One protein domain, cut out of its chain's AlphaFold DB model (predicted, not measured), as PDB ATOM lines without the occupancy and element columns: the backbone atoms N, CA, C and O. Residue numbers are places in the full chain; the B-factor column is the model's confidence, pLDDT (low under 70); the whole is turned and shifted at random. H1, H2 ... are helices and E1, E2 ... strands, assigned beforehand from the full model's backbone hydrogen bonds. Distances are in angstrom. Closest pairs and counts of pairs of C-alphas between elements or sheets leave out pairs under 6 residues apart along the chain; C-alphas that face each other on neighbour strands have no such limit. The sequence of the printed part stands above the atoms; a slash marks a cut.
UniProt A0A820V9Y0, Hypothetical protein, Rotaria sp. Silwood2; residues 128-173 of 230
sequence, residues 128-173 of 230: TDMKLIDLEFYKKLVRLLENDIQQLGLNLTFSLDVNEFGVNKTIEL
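This is residues 128 to 173 of the 230 residues of the protein "Hypothetical protein" of Rotaria sp. Silwood2 (UniProt A0A820V9Y0). Picture a loose, open arch: H1 and H2 make one leg, H3 and the stretch 153 to 158 make the bend, and the two-stranded hairpin of E1 and E2 makes the other leg. The hollow between the legs is empty, and the hairpin packs on no helix. The 46 printed residues hold H1, H2, H3, E1 and E2 in that order, class mixed, helices and strands, with E1 and E2 antiparallel. The whole is loose, with a radius of gyration of the C-alphas of 12.9 A and spans of 34 by 27 by 15 A.

Find C-alpha 128 at (-18.048, 6.268, 16.938); there H1 begins, residues 128 to 133. H2, residues 135 to 146, runs 16.3 A from C-alpha 135 at (-9.226, 2.790, 18.745). H3 is residues 149 to 152, 5.4 A long. E1, residues 159 to 164, spans 15.4 A, and E2, residues 167 to 172, spans 16.1 A to C-alpha 172 at (-18.644, 8.230, 39.256).

Look first at Lys 131 and Tyr 138, whose C-alphas, 5.3 A apart, are the closest of H1 and H2. The two touch only at the corner, H2 with residues 137 to 139 alone, at a shallow tilt of 27 degrees, opposite ways. H2 and H3 meet only through their link. H2 is apart from E1 and E2. In the hairpin, N 162 and O 169 are 2.8 A apart, within hydrogen-bond range. In H2 every O i to N i+4 pair is within range, in H1 1 of 2; H3 is too short for such a pair.

The farthest C-alphas, of Asp 148 and Phe 165, are 35.5 A apart. The printed part has no cut and no long link. Residues 145 to 151 and 163 to 168 are among those that stand free. The mean pLDDT of the printed part is 78.5, and residue 173 is under 70.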
ATOM      1  N   THR A 128     -18.939   6.536  18.073       80.44
ATOM      2  CA  THR A 128     -18.048   6.268  16.938       80.44
ATOM      3  C   THR A 128     -16.893   7.259  16.881       80.44
ATOM      4  O   THR A 128     -15.812   6.891  16.423       80.44
ATOM      5  N   ASP A 129     -17.058   8.455  17.459       80.94
ATOM      6  CA  ASP A 129     -15.979   9.437  17.591       80.94
ATOM      7  C   ASP A 129     -14.835   8.912  18.479       80.94
ATOM      8  O   ASP A 129     -13.675   9.271  18.270       80.94
ATOM      9  N   MET A 130     -15.117   7.983  19.408       77.38
ATOM     10  CA  MET A 130     -14.080   7.314  20.209       77.38
ATOM     11  C   MET A 130     -13.076   6.549  19.363       77.38
ATOM     12  O   MET A 130     -11.921   6.438  19.757       77.38
ATOM     13  N   LYS A 131     -13.476   6.063  18.185       79.31
ATOM     14  CA  LYS A 131     -12.563   5.381  17.266       79.31
ATOM     15  C   LYS A 131     -11.383   6.272  16.865       79.31
ATOM     16  O   LYS A 131     -10.299   5.752  16.618       79.31
ATOM     17  N   LEU A 132     -11.609   7.586  16.784       73.19
ATOM     18  CA  LEU A 132     -10.597   8.578  16.420       73.19
ATOM     19  C   LEU A 132      -9.749   9.024  17.619       73.19
ATOM     20  O   LEU A 132      -8.629   9.478  17.418       73.19
ATOM     21  N   ILE A 133     -10.258   8.887  18.849       71.56
ATOM     22  CA  ILE A 133      -9.516   9.219  20.075       71.56
ATOM     23  C   ILE A 133      -8.660   8.031  20.527       71.56
ATOM     24  O   ILE A 133      -7.456   8.163  20.726       71.56
ATOM     25  N   ASP A 134      -9.302   6.875  20.708       72.69
ATOM     26  CA  ASP A 134      -8.705   5.648  21.221       72.69
ATOM     27  C   ASP A 134      -9.386   4.435  20.569       72.69
ATOM     28  O   ASP A 134     -10.436   3.941  20.996       72.69
ATOM     29  N   LEU A 135      -8.752   3.941  19.505       80.00
ATOM     30  CA  LEU A 135      -9.226   2.790  18.745       80.00
ATOM     31  C   LEU A 135      -9.326   1.519  19.604       80.00
ATOM     32  O   LEU A 135     -10.220   0.699  19.385       80.00
ATOM     33  N   GLU A 136      -8.420   1.327  20.562       79.00
ATOM     34  CA  GLU A 136      -8.403   0.131  21.405       79.00
ATOM     35  C   GLU A 136      -9.512   0.182  22.457       79.00
ATOM     36  O   GLU A 136     -10.196  -0.820  22.683       79.00
ATOM     37  N   PHE A 137      -9.755   1.349  23.053       77.69
ATOM     38  CA  PHE A 137     -10.901   1.566  23.929       77.69
ATOM     39  C   PHE A 137     -12.222   1.423  23.170       77.69
ATOM     40  O   PHE A 137     -13.102   0.688  23.617       77.69
ATOM     41  N   TYR A 138     -12.329   2.006  21.973       82.31
ATOM     42  CA  TYR A 138     -13.488   1.828  21.097       82.31
ATOM     43  C   TYR A 138     -13.772   0.345  20.811       82.31
ATOM     44  O   TYR A 138     -14.899  -0.111  20.991       82.31
ATOM     45  N   LYS A 139     -12.755  -0.452  20.448       84.12
ATOM     46  CA  LYS A 139     -12.915  -1.904  20.232       84.12
ATOM     47  C   LYS A 139     -13.409  -2.627  21.486       84.12
ATOM     48  O   LYS A 139     -14.215  -3.550  21.373       84.12
ATOM     49  N   LYS A 140     -12.932  -2.240  22.674       82.88
ATOM     50  CA  LYS A 140     -13.408  -2.808  23.946       82.88
ATOM     51  C   LYS A 140     -14.879  -2.467  24.183       82.88
ATOM     52  O   LYS A 140     -15.635  -3.364  24.536       82.88
ATOM     53  N   LEU A 141     -15.295  -1.226  23.930       81.19
ATOM     54  CA  LEU A 141     -16.697  -0.810  24.033       81.19
ATOM     55  C   LEU A 141     -17.594  -1.563  23.045       81.19
ATOM     56  O   LEU A 141     -18.643  -2.057  23.437       81.19
ATOM     57  N   VAL A 142     -17.164  -1.720  21.791       86.06
ATOM     58  CA  VAL A 142     -17.904  -2.512  20.795       86.06
ATOM     59  C   VAL A 142     -18.055  -3.961  21.263       86.06
ATOM     60  O   VAL A 142     -19.159  -4.491  21.252       86.06
ATOM     61  N   ARG A 143     -16.986  -4.579  21.788       83.44
ATOM     62  CA  ARG A 143     -17.081  -5.925  22.378       83.44
ATOM     63  C   ARG A 143     -18.054  -5.987  23.553       83.44
ATOM     64  O   ARG A 143     -18.733  -6.995  23.694       83.44
ATOM     65  N   LEU A 144     -18.124  -4.953  24.388       84.25
ATOM     66  CA  LEU A 144     -19.102  -4.887  25.478       84.25
ATOM     67  C   LEU A 144     -20.543  -4.778  24.961       84.25
ATOM     68  O   LEU A 144     -21.439  -5.340  25.576       84.25
ATOM     69  N   LEU A 145     -20.764  -4.083  23.841       84.12
ATOM     70  CA  LEU A 145     -22.084  -3.935  23.218       84.12
ATOM     71  C   LEU A 145     -22.549  -5.207  22.492       84.12
ATOM     72  O   LEU A 145     -23.745  -5.476  22.433       84.12
ATOM     73  N   GLU A 146     -21.618  -5.973  21.924       86.88
ATOM     74  CA  GLU A 146     -21.913  -7.153  21.100       86.88
ATOM     75  C   GLU A 146     -22.021  -8.465  21.895       86.88
ATOM     76  O   GLU A 146     -22.509  -9.461  21.360       86.88
ATOM     77  N   ASN A 147     -21.567  -8.494  23.151       84.06
ATOM     78  CA  ASN A 147     -21.535  -9.702  23.978       84.06
ATOM     79  C   ASN A 147     -22.398  -9.549  25.234       84.06
ATOM     80  O   ASN A 147     -22.565  -8.457  25.771       84.06
ATOM     81  N   ASP A 148     -22.904 -10.670  25.749       79.12
ATOM     82  CA  ASP A 148     -23.569 -10.693  27.050       79.12
ATOM     83  C   ASP A 148     -22.547 -10.396  28.161       79.12
ATOM     84  O   ASP A 148     -21.552 -11.109  28.324       79.12
ATOM     85  N   ILE A 149     -22.802  -9.340  28.938       76.38
ATOM     86  CA  ILE A 149     -21.924  -8.860  30.015       76.38
ATOM     87  C   ILE A 149     -21.652  -9.975  31.038       76.38
ATOM     88  O   ILE A 149     -20.537 -10.072  31.559       76.38
ATOM     89  N   GLN A 150     -22.625 -10.866  31.281       77.31
ATOM     90  CA  GLN A 150     -22.463 -11.984  32.216       77.31
ATOM     91  C   GLN A 150     -21.412 -12.998  31.744       77.31
ATOM     92  O   GLN A 150     -20.762 -13.642  32.567       77.31
ATOM     93  N   GLN A 151     -21.201 -13.117  30.431       76.81
ATOM     94  CA  GLN A 151     -20.242 -14.058  29.844       76.81
ATOM     95  C   GLN A 151     -18.803 -13.533  29.878       76.81
ATOM     96  O   GLN A 151     -17.859 -14.313  29.770       76.81
ATOM     97  N   LEU A 152     -18.620 -12.222  30.055       74.31
ATOM     98  CA  LEU A 152     -17.301 -11.592  30.068       74.31
ATOM     99  C   LEU A 152     -16.616 -11.658  31.441       74.31
ATOM    100  O   LEU A 152     -15.429 -11.358  31.541       74.31
ATOM    101  N   GLY A 153     -17.343 -12.041  32.500       76.00
ATOM    102  CA  GLY A 153     -16.804 -12.108  33.863       76.00
ATOM    103  C   GLY A 153     -16.326 -10.751  34.397       76.00
ATOM    104  O   GLY A 153     -15.461 -10.702  35.270       76.00
ATOM    105  N   LEU A 154     -16.851  -9.653  33.849       76.31
ATOM    106  CA  LEU A 154     -16.466  -8.291  34.204       76.31
ATOM    107  C   LEU A 154     -17.376  -7.762  35.313       76.31
ATOM    108  O   LEU A 154     -18.597  -7.843  35.216       76.31
ATOM    109  N   ASN A 155     -16.777  -7.165  36.342       75.88
ATOM    110  CA  ASN A 155     -17.507  -6.402  37.348       75.88
ATOM    111  C   ASN A 155     -17.425  -4.916  36.987       75.88
ATOM    112  O   ASN A 155     -16.516  -4.215  37.429       75.88
ATOM    113  N   LEU A 156     -18.315  -4.474  36.098       76.56
ATOM    114  CA  LEU A 156     -18.359  -3.088  35.640       76.56
ATOM    115  C   LEU A 156     -19.153  -2.236  36.631       76.56
ATOM    116  O   LEU A 156     -20.299  -2.545  36.952       76.56
ATOM    117  N   THR A 157     -18.551  -1.139  37.068       79.75
ATOM    118  CA  THR A 157     -19.217  -0.061  37.800       79.75
ATOM    119  C   THR A 157     -19.363   1.146  36.882       79.75
ATOM    120  O   THR A 157     -18.615   1.304  35.917       79.75
ATOM    121  N   PHE A 158     -20.337   2.013  37.156       80.06
ATOM    122  CA  PHE A 158     -20.538   3.238  36.381       80.06
ATOM    123  C   PHE A 158     -19.581   4.332  36.879       80.06
ATOM    124  O   PHE A 158     -19.981   5.355  37.422       80.06
ATOM    125  N   SER A 159     -18.281   4.056  36.779       79.44
ATOM    126  CA  SER A 159     -17.205   4.909  37.278       79.44
ATOM    127  C   SER A 159     -15.956   4.784  36.408       79.44
ATOM    128  O   SER A 159     -15.716   3.748  35.792       79.44
ATOM    129  N   LEU A 160     -15.138   5.832  36.389       78.06
ATOM    130  CA  LEU A 160     -13.862   5.891  35.690       78.06
ATOM    131  C   LEU A 160     -12.730   6.114  36.694       78.06
ATOM    132  O   LEU A 160     -12.771   7.066  37.473       78.06
ATOM    133  N   ASP A 161     -11.700   5.275  36.639       79.25
ATOM    134  CA  ASP A 161     -10.456   5.512  37.369       79.25
ATOM    135  C   ASP A 161      -9.540   6.419  36.546       79.25
ATOM    136  O   ASP A 161      -9.153   6.096  35.422       79.25
ATOM    137  N   VAL A 162      -9.185   7.567  37.115       75.50
ATOM    138  CA  VAL A 162      -8.352   8.592  36.488       75.50
ATOM    139  C   VAL A 162      -7.086   8.771  37.313       75.50
ATOM    140  O   VAL A 162      -7.145   8.917  38.534       75.50
ATOM    141  N   ASN A 163      -5.927   8.771  36.655       72.81
ATOM    142  CA  ASN A 163      -4.664   9.130  37.291       72.81
ATOM    143  C   ASN A 163      -4.333  10.584  36.954       72.81
ATOM    144  O   ASN A 163      -3.958  10.902  35.826       72.81
ATOM    145  N   GLU A 164      -4.467  11.464  37.939       71.44
ATOM    146  CA  GLU A 164      -4.080  12.866  37.819       71.44
ATOM    147  C   GLU A 164      -2.805  13.092  38.631       71.44
ATOM    148  O   GLU A 164      -2.825  13.079  39.861       71.44
ATOM    149  N   PHE A 165      -1.677  13.286  37.940       70.25
ATOM    150  CA  PHE A 165      -0.367  13.558  38.551       70.25
ATOM    151  C   PHE A 165       0.083  12.514  39.588       70.25
ATOM    152  O   PHE A 165       0.635  12.851  40.635       70.25
ATOM    153  N   GLY A 166      -0.154  11.232  39.309       78.81
ATOM    154  CA  GLY A 166       0.196  10.138  40.216       78.81
ATOM    155  C   GLY A 166      -0.838   9.885  41.315       78.81
ATOM    156  O   GLY A 166      -0.684   8.928  42.070       78.81
ATOM    157  N   VAL A 167      -1.904  10.687  41.390       78.06
ATOM    158  CA  VAL A 167      -3.029  10.462  42.298       78.06
ATOM    159  C   VAL A 167      -4.144   9.754  41.538       78.06
ATOM    160  O   VAL A 167      -4.734  10.316  40.617       78.06
ATOM    161  N   ASN A 168      -4.447   8.519  41.935       83.69
ATOM    162  CA  ASN A 168      -5.600   7.788  41.414       83.69
ATOM    163  C   ASN A 168      -6.884   8.324  42.060       83.69
ATOM    164  O   ASN A 168      -6.972   8.419  43.287       83.69
ATOM    165  N   LYS A 169      -7.877   8.643  41.236       80.38
ATOM    166  CA  LYS A 169      -9.220   9.051  41.645       80.38
ATOM    167  C   LYS A 169     -10.239   8.203  40.900       80.38
ATOM    168  O   LYS A 169     -10.114   8.033  39.694       80.38
ATOM    169  N   THR A 170     -11.266   7.740  41.596       81.25
ATOM    170  CA  THR A 170     -12.437   7.122  40.970       81.25
ATOM    171  C   THR A 170     -13.519   8.185  40.846       81.25
ATOM    172  O   THR A 170     -13.925   8.776  41.847       81.25
ATOM    173  N   ILE A 171     -13.954   8.458  39.622       76.81
ATOM    174  CA  ILE A 171     -15.013   9.417  39.313       76.81
ATOM    175  C   ILE A 171     -16.259   8.612  38.957       76.81
ATOM    176  O   ILE A 171     -16.213   7.807  38.029       76.81
ATOM    177  N   GLU A 172     -17.361   8.795  39.684       77.06
ATOM    178  CA  GLU A 172     -18.644   8.230  39.256       77.06
ATOM    179  C   GLU A 172     -19.075   8.898  37.954       77.06
ATOM    180  O   GLU A 172     -19.123  10.123  37.847       77.06
ATOM    181  N   LEU A 173     -19.363   8.078  36.951       68.12
ATOM    182  CA  LEU A 173     -19.929   8.556  35.706       68.12
ATOM    183  C   LEU A 173     -21.399   8.862  35.984       68.12
ATOM    184  O   LEU A 173     -22.124   8.034  36.522       68.12
TER     185      LEU A 173